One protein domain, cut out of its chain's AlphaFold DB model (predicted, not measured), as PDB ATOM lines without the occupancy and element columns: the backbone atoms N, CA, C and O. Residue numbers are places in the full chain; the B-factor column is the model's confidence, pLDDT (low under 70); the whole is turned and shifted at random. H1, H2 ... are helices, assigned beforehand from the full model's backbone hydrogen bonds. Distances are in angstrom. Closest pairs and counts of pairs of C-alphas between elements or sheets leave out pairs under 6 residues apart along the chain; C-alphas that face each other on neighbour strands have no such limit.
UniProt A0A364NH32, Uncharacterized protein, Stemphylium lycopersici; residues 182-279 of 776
ATOM      1  N   TRP A 182     123.180 185.576  43.887       87.44
ATOM      2  CA  TRP A 182     122.976 186.665  44.844       87.44
ATOM      3  C   TRP A 182     123.741 186.456  46.162       87.44
ATOM      4  O   TRP A 182     124.278 187.414  46.713       87.44
ATOM      5  N   ARG A 183     123.842 185.217  46.673       84.69
ATOM      6  CA  ARG A 183     124.663 184.915  47.863       84.69
ATOM      7  C   ARG A 183     126.153 185.096  47.589       84.69
ATOM      8  O   ARG A 183     126.853 185.596  48.460       84.69
ATOM      9  N   GLU A 184     126.635 184.694  46.417       85.88
ATOM     10  CA  GLU A 184     128.039 184.844  46.020       85.88
ATOM     11  C   GLU A 184     128.397 186.329  45.810       85.88
ATOM     12  O   GLU A 184     129.397 186.796  46.352       85.88
ATOM     13  N   GLU A 185     127.542 187.108  45.140       86.06
ATOM     14  CA  GLU A 185     127.666 188.569  45.012       86.06
ATOM     15  C   GLU A 185     127.619 189.281  46.373       86.06
ATOM     16  O   GLU A 185     128.481 190.113  46.663       86.06
ATOM     17  N   PHE A 186     126.657 188.937  47.236       86.25
ATOM     18  CA  PHE A 186     126.547 189.493  48.586       86.25
ATOM     19  C   PHE A 186     127.788 189.181  49.433       86.25
ATOM     20  O   PHE A 186     128.384 190.098  49.990       86.25
ATOM     21  N   LEU A 187     128.236 187.919  49.477       86.25
ATOM     22  CA  LEU A 187     129.434 187.520  50.224       86.25
ATOM     23  C   LEU A 187     130.698 188.209  49.704       86.25
ATOM     24  O   LEU A 187     131.518 188.643  50.510       86.25
ATOM     25  N   ASN A 188     130.851 188.355  48.386       86.38
ATOM     26  CA  ASN A 188     131.981 189.074  47.798       86.38
ATOM     27  C   ASN A 188     131.930 190.577  48.124       86.38
ATOM     28  O   ASN A 188     132.960 191.166  48.444       86.38
ATOM     29  N   THR A 189     130.738 191.181  48.135       87.00
ATOM     30  CA  THR A 189     130.539 192.590  48.518       87.00
ATOM     31  C   THR A 189     130.862 192.807  50.000       87.00
ATOM     32  O   THR A 189     131.650 193.690  50.328       87.00
ATOM     33  N   THR A 190     130.343 191.963  50.903       84.62
ATOM     34  CA  THR A 190     130.647 192.020  52.345       84.62
ATOM     35  C   THR A 190     132.123 191.745  52.638       84.62
ATOM     36  O   THR A 190     132.698 192.390  53.511       84.62
ATOM     37  N   LYS A 191     132.774 190.831  51.904       87.56
ATOM     38  CA  LYS A 191     134.227 190.612  52.001       87.56
ATOM     39  C   LYS A 191     135.028 191.834  51.567       87.56
ATOM     40  O   LYS A 191     135.985 192.173  52.256       87.56
ATOM     41  N   GLN A 192     134.652 192.494  50.471       84.38
ATOM     42  CA  GLN A 192     135.338 193.703  50.012       84.38
ATOM     43  C   GLN A 192     135.129 194.866  50.989       84.38
ATOM     44  O   GLN A 192     136.096 195.515  51.366       84.38
ATOM     45  N   GLU A 193     133.911 195.079  51.492       85.50
ATOM     46  CA  GLU A 193     133.648 196.103  52.511       85.50
ATOM     47  C   GLU A 193     134.421 195.820  53.814       85.50
ATOM     48  O   GLU A 193     134.992 196.730  54.416       85.50
ATOM     49  N   ALA A 194     134.511 194.556  54.240       82.19
ATOM     50  CA  ALA A 194     135.337 194.166  55.380       82.19
ATOM     51  C   ALA A 194     136.839 194.387  55.112       82.19
ATOM     52  O   ALA A 194     137.535 194.904  55.987       82.19
ATOM     53  N   LYS A 195     137.327 194.060  53.906       85.38
ATOM     54  CA  LYS A 195     138.703 194.331  53.462       85.38
ATOM     55  C   LYS A 195     139.023 195.816  53.545       85.38
ATOM     56  O   LYS A 195     139.962 196.193  54.238       85.38
ATOM     57  N   ASP A 196     138.206 196.643  52.900       83.88
ATOM     58  CA  ASP A 196     138.398 198.087  52.822       83.88
ATOM     59  C   ASP A 196     138.432 198.698  54.230       83.88
ATOM     60  O   ASP A 196     139.303 199.513  54.530       83.88
ATOM     61  N   ASN A 197     137.543 198.277  55.137       85.38
ATOM     62  CA  ASN A 197     137.533 198.744  56.527       85.38
ATOM     63  C   ASN A 197     138.774 198.296  57.330       85.38
ATOM     64  O   ASN A 197     139.315 199.075  58.125       85.38
ATOM     65  N   LEU A 198     139.261 197.070  57.120       87.19
ATOM     66  CA  LEU A 198     140.463 196.557  57.783       87.19
ATOM     67  C   LEU A 198     141.749 197.211  57.244       87.19
ATOM     68  O   LEU A 198     142.587 197.624  58.043       87.19
ATOM     69  N   GLU A 199     141.882 197.393  55.928       86.06
ATOM     70  CA  GLU A 199     142.993 198.128  55.302       86.06
ATOM     71  C   GLU A 199     142.994 199.610  55.716       86.06
ATOM     72  O   GLU A 199     144.037 200.168  56.070       86.06
ATOM     73  N   ASN A 200     141.816 200.243  55.799       86.38
ATOM     74  CA  ASN A 200     141.673 201.586  56.367       86.38
ATOM     75  C   ASN A 200     142.177 201.665  57.818       86.38
ATOM     76  O   ASN A 200     142.824 202.650  58.192       86.38
ATOM     77  N   THR A 201     141.899 200.637  58.622       87.12
ATOM     78  CA  THR A 201     142.332 200.546  60.023       87.12
ATOM     79  C   THR A 201     143.839 200.310  60.130       87.12
ATOM     80  O   THR A 201     144.504 200.999  60.904       87.12
ATOM     81  N   LEU A 202     144.394 199.414  59.307       88.38
ATOM     82  CA  LEU A 202     145.831 199.138  59.204       88.38
ATOM     83  C   LEU A 202     146.614 200.405  58.832       88.38
ATOM     84  O   LEU A 202     147.536 200.786  59.554       88.38
ATOM     85  N   PHE A 203     146.191 201.123  57.785       88.25
ATOM     86  CA  PHE A 203     146.803 202.396  57.394       88.25
ATOM     87  C   PHE A 203     146.761 203.426  58.531       88.25
ATOM     88  O   PHE A 203     147.750 204.102  58.805       88.25
ATOM     89  N   SER A 204     145.612 203.551  59.203       86.88
ATOM     90  CA  SER A 204     145.422 204.535  60.275       86.88
ATOM     91  C   SER A 204     146.292 204.227  61.495       86.88
ATOM     92  O   SER A 204     146.886 205.139  62.070       86.88
ATOM     93  N   LEU A 205     146.428 202.948  61.853       90.25
ATOM     94  CA  LEU A 205     147.334 202.470  62.896       90.25
ATOM     95  C   LEU A 205     148.795 202.808  62.564       90.25
ATOM     96  O   LEU A 205     149.485 203.412  63.387       90.25
ATOM     97  N   GLU A 206     149.264 202.463  61.359       89.06
ATOM     98  CA  GLU A 206     150.633 202.767  60.927       89.06
ATOM     99  C   GLU A 206     150.915 204.276  60.908       89.06
ATOM    100  O   GLU A 206     151.966 204.711  61.380       89.06
ATOM    101  N   ALA A 207     149.965 205.078  60.420       85.50
ATOM    102  CA  ALA A 207     150.067 206.534  60.361       85.50
ATOM    103  C   ALA A 207     150.173 207.169  61.759       85.50
ATOM    104  O   ALA A 207     150.992 208.065  61.977       85.50
ATOM    105  N   ILE A 208     149.380 206.688  62.723       88.19
ATOM    106  CA  ILE A 208     149.406 207.163  64.113       88.19
ATOM    107  C   ILE A 208     150.723 206.778  64.800       88.19
ATOM    108  O   ILE A 208     151.337 207.628  65.448       88.19
ATOM    109  N   ILE A 209     151.195 205.535  64.645       89.19
ATOM    110  CA  ILE A 209     152.436 205.087  65.297       89.19
ATOM    111  C   ILE A 209     153.667 205.760  64.673       89.19
ATOM    112  O   ILE A 209     154.514 206.264  65.411       89.19
ATOM    113  N   GLY A 210     153.739 205.871  63.341       86.62
ATOM    114  CA  GLY A 210     154.826 206.583  62.657       86.62
ATOM    115  C   GLY A 210     154.913 208.063  63.050       86.62
ATOM    116  O   GLY A 210     156.005 208.621  63.173       86.62
ATOM    117  N   ALA A 211     153.774 208.697  63.342       85.38
ATOM    118  CA  ALA A 211     153.745 210.045  63.896       85.38
ATOM    119  C   ALA A 211     154.146 210.116  65.369       85.38
ATOM    120  O   ALA A 211     154.876 211.033  65.741       85.38
ATOM    121  N   ALA A 212     153.741 209.154  66.201       87.12
ATOM    122  CA  ALA A 212     154.214 209.065  67.580       87.12
ATOM    123  C   ALA A 212     155.748 208.925  67.632       87.12
ATOM    124  O   ALA A 212     156.398 209.653  68.377       87.12
ATOM    125  N   GLN A 213     156.331 208.081  66.773       88.75
ATOM    126  CA  GLN A 213     157.784 207.958  66.606       88.75
ATOM    127  C   GLN A 213     158.423 209.280  66.160       88.75
ATOM    128  O   GLN A 213     159.387 209.732  66.775       88.75
ATOM    129  N   HIS A 214     157.870 209.934  65.133       84.75
ATOM    130  CA  HIS A 214     158.374 211.223  64.652       84.75
ATOM    131  C   HIS A 214     158.348 212.309  65.741       84.75
ATOM    132  O   HIS A 214     159.345 213.002  65.934       84.75
ATOM    133  N   PHE A 215     157.248 212.424  66.494       82.81
ATOM    134  CA  PHE A 215     157.134 213.363  67.611       82.81
ATOM    135  C   PHE A 215     158.133 213.068  68.725       82.81
ATOM    136  O   PHE A 215     158.791 213.991  69.195       82.81
ATOM    137  N   VAL A 216     158.261 211.803  69.136       85.19
ATOM    138  CA  VAL A 216     159.208 211.375  70.173       85.19
ATOM    139  C   VAL A 216     160.637 211.739  69.768       85.19
ATOM    140  O   VAL A 216     161.327 212.415  70.527       85.19
ATOM    141  N   MET A 217     161.048 211.401  68.541       82.50
ATOM    142  CA  MET A 217     162.374 211.734  68.001       82.50
ATOM    143  C   MET A 217     162.605 213.244  67.795       82.50
ATOM    144  O   MET A 217     163.751 213.672  67.680       82.50
ATOM    145  N   ALA A 218     161.543 214.056  67.760       80.06
ATOM    146  CA  ALA A 218     161.620 215.517  67.692       80.06
ATOM    147  C   ALA A 218     161.697 216.201  69.075       80.06
ATOM    148  O   ALA A 218     161.888 217.419  69.140       80.06
ATOM    149  N   ILE A 219     161.565 215.461  70.186       76.12
ATOM    150  CA  ILE A 219     161.771 216.010  71.533       76.12
ATOM    151  C   ILE A 219     163.273 216.284  71.726       76.12
ATOM    152  O   ILE A 219     164.071 215.351  71.614       76.12
ATOM    153  N   PRO A 220     163.692 217.515  72.087       66.94
ATOM    154  CA  PRO A 220     165.084 217.824  72.406       66.94
ATOM    155  C   PRO A 220     165.460 217.262  73.788       66.94
ATOM    156  O   PRO A 220     165.614 217.993  74.766       66.94
ATOM    157  N   TYR A 221     165.577 215.936  73.875       70.81
ATOM    158  CA  TYR A 221     166.036 215.227  75.060       70.81
ATOM    159  C   TYR A 221     167.563 215.172  75.090       70.81
ATOM    160  O   TYR A 221     168.213 214.878  74.088       70.81
ATOM    161  N   ARG A 222     168.141 215.406  76.266       64.88
ATOM    162  CA  ARG A 222     169.560 215.178  76.526       64.88
ATOM    163  C   ARG A 222     169.678 214.468  77.864       64.88
ATOM    164  O   ARG A 222     169.653 215.124  78.903       64.88
ATOM    165  N   ARG A 223     169.784 213.135  77.820       68.19
ATOM    166  CA  ARG A 223     170.114 212.313  78.991       68.19
ATOM    167  C   ARG A 223     171.384 212.893  79.614       68.19
ATOM    168  O   ARG A 223     172.371 213.109  78.906       68.19
ATOM    169  N   MET A 224     171.350 213.208  80.904       73.94
ATOM    170  CA  MET A 224     172.570 213.601  81.607       73.94
ATOM    171  C   MET A 224     173.513 212.387  81.650       73.94
ATOM    172  O   MET A 224     173.016 211.267  81.790       73.94
ATOM    173  N   PRO A 225     174.838 212.564  81.498       77.38
ATOM    174  CA  PRO A 225     175.778 211.459  81.662       77.38
ATOM    175  C   PRO A 225     175.690 210.893  83.086       77.38
ATOM    176  O   PRO A 225     175.222 211.582  83.996       77.38
ATOM    177  N   LEU A 226     176.161 209.657  83.275       79.94
ATOM    178  CA  LEU A 226     176.349 209.077  84.608       79.94
ATOM    179  C   LEU A 226     177.157 210.056  85.471       79.94
ATOM    180  O   LEU A 226     178.211 210.535  85.051       79.94
ATOM    181  N   GLY A 227     176.635 210.370  86.653       77.81
ATOM    182  CA  GLY A 227     177.349 211.151  87.651       77.81
ATOM    183  C   GLY A 227     178.151 210.221  88.549       77.81
ATOM    184  O   GLY A 227     177.732 209.097  88.810       77.81
ATOM    185  N   GLU A 228     179.278 210.688  89.066       82.62
ATOM    186  CA  GLU A 228     179.949 210.020  90.181       82.62
ATOM    187  C   GLU A 228     179.401 210.594  91.487       82.62
ATOM    188  O   GLU A 228     179.253 211.811  91.639       82.62
ATOM    189  N   SER A 229     179.052 209.721  92.427       80.12
ATOM    190  CA  SER A 229     178.703 210.142  93.783       80.12
ATOM    191  C   SER A 229     179.962 210.256  94.657       80.12
ATOM    192  O   SER A 229     181.062 209.904  94.235       80.12
ATOM    193  N   TYR A 230     179.838 210.807  95.869       79.62
ATOM    194  CA  TYR A 230     180.989 211.148  96.729       79.62
ATOM    195  C   TYR A 230     181.868 209.956  97.167       79.62
ATOM    196  O   TYR A 230     182.927 210.178  97.750       79.62
ATOM    197  N   ASP A 231     181.444 208.717  96.912       81.56
ATOM    198  CA  ASP A 231     182.207 207.485  97.142       81.56
ATOM    199  C   ASP A 231     182.886 206.928  95.870       81.56
ATOM    200  O   ASP A 231     183.529 205.879  95.925       81.56
ATOM    201  N   GLY A 232     182.765 207.624  94.732       81.62
ATOM    202  CA  GLY A 232     183.282 207.195  93.433       81.62
ATOM    203  C   GLY A 232     182.397 206.181  92.699       81.62
ATOM    204  O   GLY A 232     182.798 205.683  91.649       81.62
ATOM    205  N   THR A 233     181.203 205.852  93.207       87.44
ATOM    206  CA  THR A 233     180.275 204.974  92.482       87.44
ATOM    207  C   THR A 233     179.482 205.751  91.418       87.44
ATOM    208  O   THR A 233     179.015 206.868  91.691       87.44
ATOM    209  N   PRO A 234     179.304 205.189  90.204       81.12
ATOM    210  CA  PRO A 234     178.512 205.817  89.155       81.12
ATOM    211  C   PRO A 234     177.014 205.664  89.445       81.12
ATOM    212  O   PRO A 234     176.507 204.551  89.596       81.12
ATOM    213  N   PHE A 235     176.290 206.779  89.463       81.19
ATOM    214  CA  PHE A 235     174.832 206.821  89.552       81.19
ATOM    215  C   PHE A 235     174.234 207.432  88.282       81.19
ATOM    216  O   PHE A 235     174.814 208.331  87.673       81.19
ATOM    217  N   ASP A 236     173.053 206.962  87.877       78.31
ATOM    218  CA  ASP A 236     172.276 207.626  86.828       78.31
ATOM    219  C   ASP A 236     171.519 208.817  87.455       78.31
ATOM    220  O   ASP A 236     170.675 208.599  88.329       78.31
ATOM    221  N   PRO A 237     171.817 210.078  87.077       75.50
ATOM    222  CA  PRO A 237     171.102 211.248  87.585       75.50
ATOM    223  C   PRO A 237     169.748 211.470  86.887       75.50
ATOM    224  O   PRO A 237     169.023 212.402  87.240       75.50
ATOM    225  N   ASN A 238     169.406 210.660  85.880       77.56
ATOM    226  CA  ASN A 238     168.103 210.678  85.223       77.56
ATOM    227  C   ASN A 238     167.097 209.807  86.020       77.56
ATOM    228  O   ASN A 238     167.503 208.921  86.775       77.56
ATOM    229  N   PRO A 239     165.773 210.044  85.914       78.50
ATOM    230  CA  PRO A 239     164.786 209.311  86.710       78.50
ATOM    231  C   PRO A 239     164.816 207.788  86.466       78.50
ATOM    232  O   PRO A 239     164.973 207.358  85.323       78.50
ATOM    233  N   PRO A 240     164.586 206.941  87.488       71.81
ATOM    234  CA  PRO A 240     164.563 205.493  87.299       71.81
ATOM    235  C   PRO A 240     163.480 205.085  86.291       71.81
ATOM    236  O   PRO A 240     162.318 205.479  86.413       71.81
ATOM    237  N   ASN A 241     163.868 204.253  85.321       76.12
ATOM    238  CA  ASN A 241     163.084 203.870  84.138       76.12
ATOM    239  C   ASN A 241     162.831 205.002  83.114       76.12
ATOM    240  O   ASN A 241     161.921 204.879  82.294       76.12
ATOM    241  N   SER A 242     163.615 206.092  83.111       77.81
ATOM    242  CA  SER A 242     163.590 207.056  82.004       77.81
ATOM    243  C   SER A 242     164.194 206.436  80.741       77.81
ATOM    244  O   SER A 242     165.415 206.297  80.643       77.81
ATOM    245  N   LEU A 243     163.337 206.092  79.784       81.00
ATOM    246  CA  LEU A 243     163.749 205.730  78.430       81.00
ATOM    247  C   LEU A 243     164.091 206.991  77.627       81.00
ATOM    248  O   LEU A 243     163.435 208.025  77.785       81.00
ATOM    249  N   ASP A 244     165.088 206.909  76.754       83.50
ATOM    250  CA  ASP A 244     165.374 207.962  75.781       83.50
ATOM    251  C   ASP A 244     164.436 207.894  74.548       83.50
ATOM    252  O   ASP A 244     163.730 206.900  74.342       83.50
ATOM    253  N   PRO A 245     164.367 208.950  73.712       84.94
ATOM    254  CA  PRO A 245     163.506 208.959  72.532       84.94
ATOM    255  C   PRO A 245     163.749 207.830  71.526       84.94
ATOM    256  O   PRO A 245     162.794 207.393  70.886       84.94
ATOM    257  N   ALA A 246     164.980 207.336  71.377       85.00
ATOM    258  CA  ALA A 246     165.271 206.226  70.476       85.00
ATOM    259  C   ALA A 246     164.774 204.902  71.075       85.00
ATOM    260  O   ALA A 246     164.127 204.127  70.375       85.00
ATOM    261  N   GLU A 247     164.973 204.678  72.377       87.62
ATOM    262  CA  GLU A 247     164.400 203.539  73.110       87.62
ATOM    263  C   GLU A 247     162.860 203.524  73.013       87.62
ATOM    264  O   GLU A 247     162.266 202.498  72.670       87.62
ATOM    265  N   VAL A 248     162.199 204.671  73.215       88.00
ATOM    266  CA  VAL A 248     160.736 204.803  73.057       88.00
ATOM    267  C   VAL A 248     160.298 204.611  71.599       88.00
ATOM    268  O   VAL A 248     159.304 203.931  71.344       88.00
ATOM    269  N   SER A 249     161.037 205.151  70.627       87.69
ATOM    270  CA  SER A 249     160.755 204.966  69.195       87.69
ATOM    271  C   SER A 249     160.886 203.498  68.760       87.69
ATOM    272  O   SER A 249     160.078 203.015  67.964       87.69
ATOM    273  N   ASN A 250     161.836 202.757  69.341       90.31
ATOM    274  CA  ASN A 250     162.016 201.319  69.124       90.31
ATOM    275  C   ASN A 250     160.877 200.490  69.743       90.31
ATOM    276  O   ASN A 250     160.391 199.555  69.107       90.31
ATOM    277  N   LEU A 251     160.384 200.849  70.936       91.00
ATOM    278  CA  LEU A 251     159.187 200.218  71.513       91.00
ATOM    279  C   LEU A 251     157.938 200.469  70.657       91.00
ATOM    280  O   LEU A 251     157.144 199.555  70.436       91.00
ATOM    281  N   LEU A 252     157.786 201.683  70.117       91.00
ATOM    282  CA  LEU A 252     156.727 202.000  69.157       91.00
ATOM    283  C   LEU A 252     156.883 201.207  67.846       91.00
ATOM    284  O   LEU A 252     155.877 200.762  67.298       91.00
ATOM    285  N   ALA A 253     158.110 200.957  67.374       88.25
ATOM    286  CA  ALA A 253     158.365 200.114  66.201       88.25
ATOM    287  C   ALA A 253     157.949 198.652  66.439       88.25
ATOM    288  O   ALA A 253     157.293 198.052  65.588       88.25
ATOM    289  N   ALA A 254     158.273 198.092  67.609       91.06
ATOM    290  CA  ALA A 254     157.853 196.744  67.990       91.06
ATOM    291  C   ALA A 254     156.319 196.630  68.066       91.06
ATOM    292  O   ALA A 254     155.735 195.736  67.452       91.06
ATOM    293  N   LEU A 255     155.660 197.595  68.722       90.44
ATOM    294  CA  LEU A 255     154.199 197.664  68.811       90.44
ATOM    295  C   LEU A 255     153.538 197.815  67.429       90.44
ATOM    296  O   LEU A 255     152.483 197.221  67.189       90.44
ATOM    297  N   LYS A 256     154.162 198.566  66.505       90.50
ATOM    298  CA  LYS A 256     153.738 198.660  65.099       90.50
ATOM    299  C   LYS A 256     153.780 197.289  64.424       90.50
ATOM    300  O   LYS A 256     152.797 196.897  63.799       90.50
ATOM    301  N   GLY A 257     154.892 196.563  64.549       88.25
ATOM    302  CA  GLY A 257     155.088 195.250  63.928       88.25
ATOM    303  C   GLY A 257     154.078 194.209  64.416       88.25
ATOM    304  O   GLY A 257     153.415 193.571  63.603       88.25
ATOM    305  N   GLU A 258     153.888 194.103  65.733       90.19
ATOM    306  CA  GLU A 258     152.902 193.206  66.350       90.19
ATOM    307  C   GLU A 258     151.468 193.552  65.908       90.19
ATOM    308  O   GLU A 258     150.752 192.721  65.347       90.19
ATOM    309  N   SER A 259     151.065 194.815  66.074       89.19
ATOM    310  CA  SER A 259     149.689 195.256  65.811       89.19
ATOM    311  C   SER A 259     149.331 195.235  64.316       89.19
ATOM    312  O   SER A 259     148.226 194.832  63.946       89.19
ATOM    313  N   SER A 260     150.265 195.615  63.434       89.94
ATOM    314  CA  SER A 260     150.081 195.505  61.978       89.94
ATOM    315  C   SER A 260     150.110 194.051  61.503       89.94
ATOM    316  O   SER A 260     149.381 193.708  60.577       89.94
ATOM    317  N   GLY A 261     150.903 193.178  62.135       90.69
ATOM    318  CA  GLY A 261     150.898 191.740  61.868       90.69
ATOM    319  C   GLY A 261     149.542 191.108  62.188       90.69
ATOM    320  O   GLY A 261     148.986 190.386  61.362       90.69
ATOM    321  N   HIS A 262     148.948 191.442  63.338       90.69
ATOM    322  CA  HIS A 262     147.607 190.972  63.697       90.69
ATOM    323  C   HIS A 262     146.518 191.449  62.722       90.69
ATOM    324  O   HIS A 262     145.676 190.642  62.327       90.69
ATOM    325  N   LEU A 263     146.545 192.714  62.287       89.12
ATOM    326  CA  LEU A 263     145.585 193.223  61.298       89.12
ATOM    327  C   LEU A 263     145.781 192.606  59.904       89.12
ATOM    328  O   LEU A 263     144.795 192.220  59.281       89.12
ATOM    329  N   ARG A 264     147.025 192.435  59.434       90.69
ATOM    330  CA  ARG A 264     147.323 191.751  58.160       90.69
ATOM    331  C   ARG A 264     146.850 190.295  58.166       90.69
ATOM    332  O   ARG A 264     146.189 189.867  57.223       90.69
ATOM    333  N   ASN A 265     147.088 189.571  59.260       91.31
ATOM    334  CA  ASN A 265     146.579 188.209  59.444       91.31
ATOM    335  C   ASN A 265     145.039 188.155  59.437       91.31
ATOM    336  O   ASN A 265     144.467 187.196  58.923       91.31
ATOM    337  N   LEU A 266     144.362 189.176  59.979       89.25
ATOM    338  CA  LEU A 266     142.900 189.272  59.960       89.25
ATOM    339  C   LEU A 266     142.348 189.584  58.558       89.25
ATOM    340  O   LEU A 266     141.347 188.986  58.172       89.25
ATOM    341  N   ILE A 267     143.010 190.451  57.781       88.75
ATOM    342  CA  ILE A 267     142.671 190.698  56.366       88.75
ATOM    343  C   ILE A 267     142.764 189.383  55.583       88.75
ATOM    344  O   ILE A 267     141.767 188.941  55.013       88.75
ATOM    345  N   HIS A 268     143.909 188.699  55.661       89.12
ATOM    346  CA  HIS A 268     144.126 187.411  55.000       89.12
ATOM    347  C   HIS A 268     143.097 186.345  55.419       89.12
ATOM    348  O   HIS A 268     142.608 185.597  54.574       89.12
ATOM    349  N   LEU A 269     142.693 186.297  56.695       88.94
ATOM    350  CA  LEU A 269     141.652 185.375  57.172       88.94
ATOM    351  C   LEU A 269     140.262 185.663  56.568       88.94
ATOM    352  O   LEU A 269     139.495 184.734  56.319       88.94
ATOM    353  N   VAL A 270     139.921 186.938  56.353       85.81
ATOM    354  CA  VAL A 270     138.607 187.371  55.844       85.81
ATOM    355  C   VAL A 270     138.522 187.263  54.318       85.81
ATOM    356  O   VAL A 270     137.492 186.838  53.780       85.81
ATOM    357  N   THR A 271     139.588 187.639  53.609       83.31
ATOM    358  CA  THR A 271     139.567 187.796  52.146       83.31
ATOM    359  C   THR A 271     140.294 186.670  51.415       83.31
ATOM    360  O   THR A 271     139.798 186.212  50.385       83.31
ATOM    361  N   GLY A 272     141.396 186.170  51.984       82.38
ATOM    362  CA  GLY A 272     142.389 185.322  51.315       82.38
ATOM    363  C   GLY A 272     143.559 186.099  50.694       82.38
ATOM    364  O   GLY A 272     144.425 185.478  50.087       82.38
ATOM    365  N   ASP A 273     143.599 187.429  50.833       81.75
ATOM    366  CA  ASP A 273     144.667 188.278  50.292       81.75
ATOM    367  C   ASP A 273     145.741 188.579  51.341       81.75
ATOM    368  O   ASP A 273     145.435 188.923  52.485       81.75
ATOM    369  N   GLU A 274     147.006 188.564  50.932       83.44
ATOM    370  CA  GLU A 274     148.079 189.180  51.712       83.44
ATOM    371  C   GLU A 274     148.026 190.712  51.570       83.44
ATOM    372  O   GLU A 274     147.806 191.249  50.481       83.44
ATOM    373  N   SER A 275     148.229 191.423  52.682       81.94
ATOM    374  CA  SER A 275     148.235 192.889  52.738       81.94
ATOM    375  C   SER A 275     149.631 193.379  53.135       81.94
ATOM    376  O   SER A 275     150.229 192.880  54.092       81.94
ATOM    377  N   GLU A 276     150.181 194.311  52.358       80.06
ATOM    378  CA  GLU A 276     151.557 194.811  52.487       80.06
ATOM    379  C   GLU A 276     151.666 195.889  53.594       80.06
ATOM    380  O   GLU A 276     150.668 196.454  54.034       80.06
ATOM    381  N   GLU A 277     152.879 196.173  54.085       78.88
ATOM    382  CA  GLU A 277     153.101 197.217  55.104       78.88
ATOM    383  C   GLU A 277     153.228 198.601  54.453       78.88
ATOM    384  O   GLU A 277     154.025 198.784  53.530       78.88
ATOM    385  N   TYR A 278     152.489 199.599  54.949       78.00
ATOM    386  CA  TYR A 278     152.407 200.915  54.300       78.00
ATOM    387  C   TYR A 278     153.681 201.766  54.432       78.00
ATOM    388  O   TYR A 278     153.785 202.795  53.769       78.00
ATOM    389  N   ASN A 279     154.646 201.370  55.273       74.88
ATOM    390  CA  ASN A 279     156.020 201.907  55.308       74.88
ATOM    391  C   ASN A 279     156.129 203.451  55.285       74.88
ATOM    392  O   ASN A 279     157.054 204.023  54.708       74.88
TER     393      ASN A 279
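AT A GLANCE: This is residues 182 to 279 of the 776 residues of an uncharacterized protein of Stemphylium lycopersici (UniProt A0A364NH32). A long helical hairpin: H1 and H2 lie side by side, their lines only 3 degrees from each other and running opposite ways, and the long loop between them, residues 218 to 244, makes one end of the rod. At the other end the first residues of H1, 182 to 187, stick out alone. The printed part has 98 residues with two named helices, H1 then H2, no named strand, and the class all helix. It is extended, with a radius of gyration of the C-alphas of 21.8 A and spans of 81 by 21 by 16 A.

IN THESE COORDINATES: H1, residues 182 to 217, begins at C-alpha 182 (122.976, 186.665, 44.844) and is 52.1 A long. H2, residues 245 to 271, is 37.9 A long and ends at C-alpha 271 (139.567, 187.796, 52.146).

HOW THE PARTS SIT: H1 and H2 form a helical hairpin. They touch, closest at the C-alphas of Gln 213 and Ser 249, 4.9 A apart, at a shallow tilt of 3 degrees, opposite ways. In both, every O i to N i+4 pair is within hydrogen-bond range.

THE WHOLE: The C-alphas farthest apart, of Trp 182 and Asp 231, are 81.7 A apart. The link from H1 to H2 is long, 27 residues; within it residues 227 to 228 pair antiparallel with 234 to 235. The printed part has no cut. Residues 220 and 222 to 223 are under pLDDT 70.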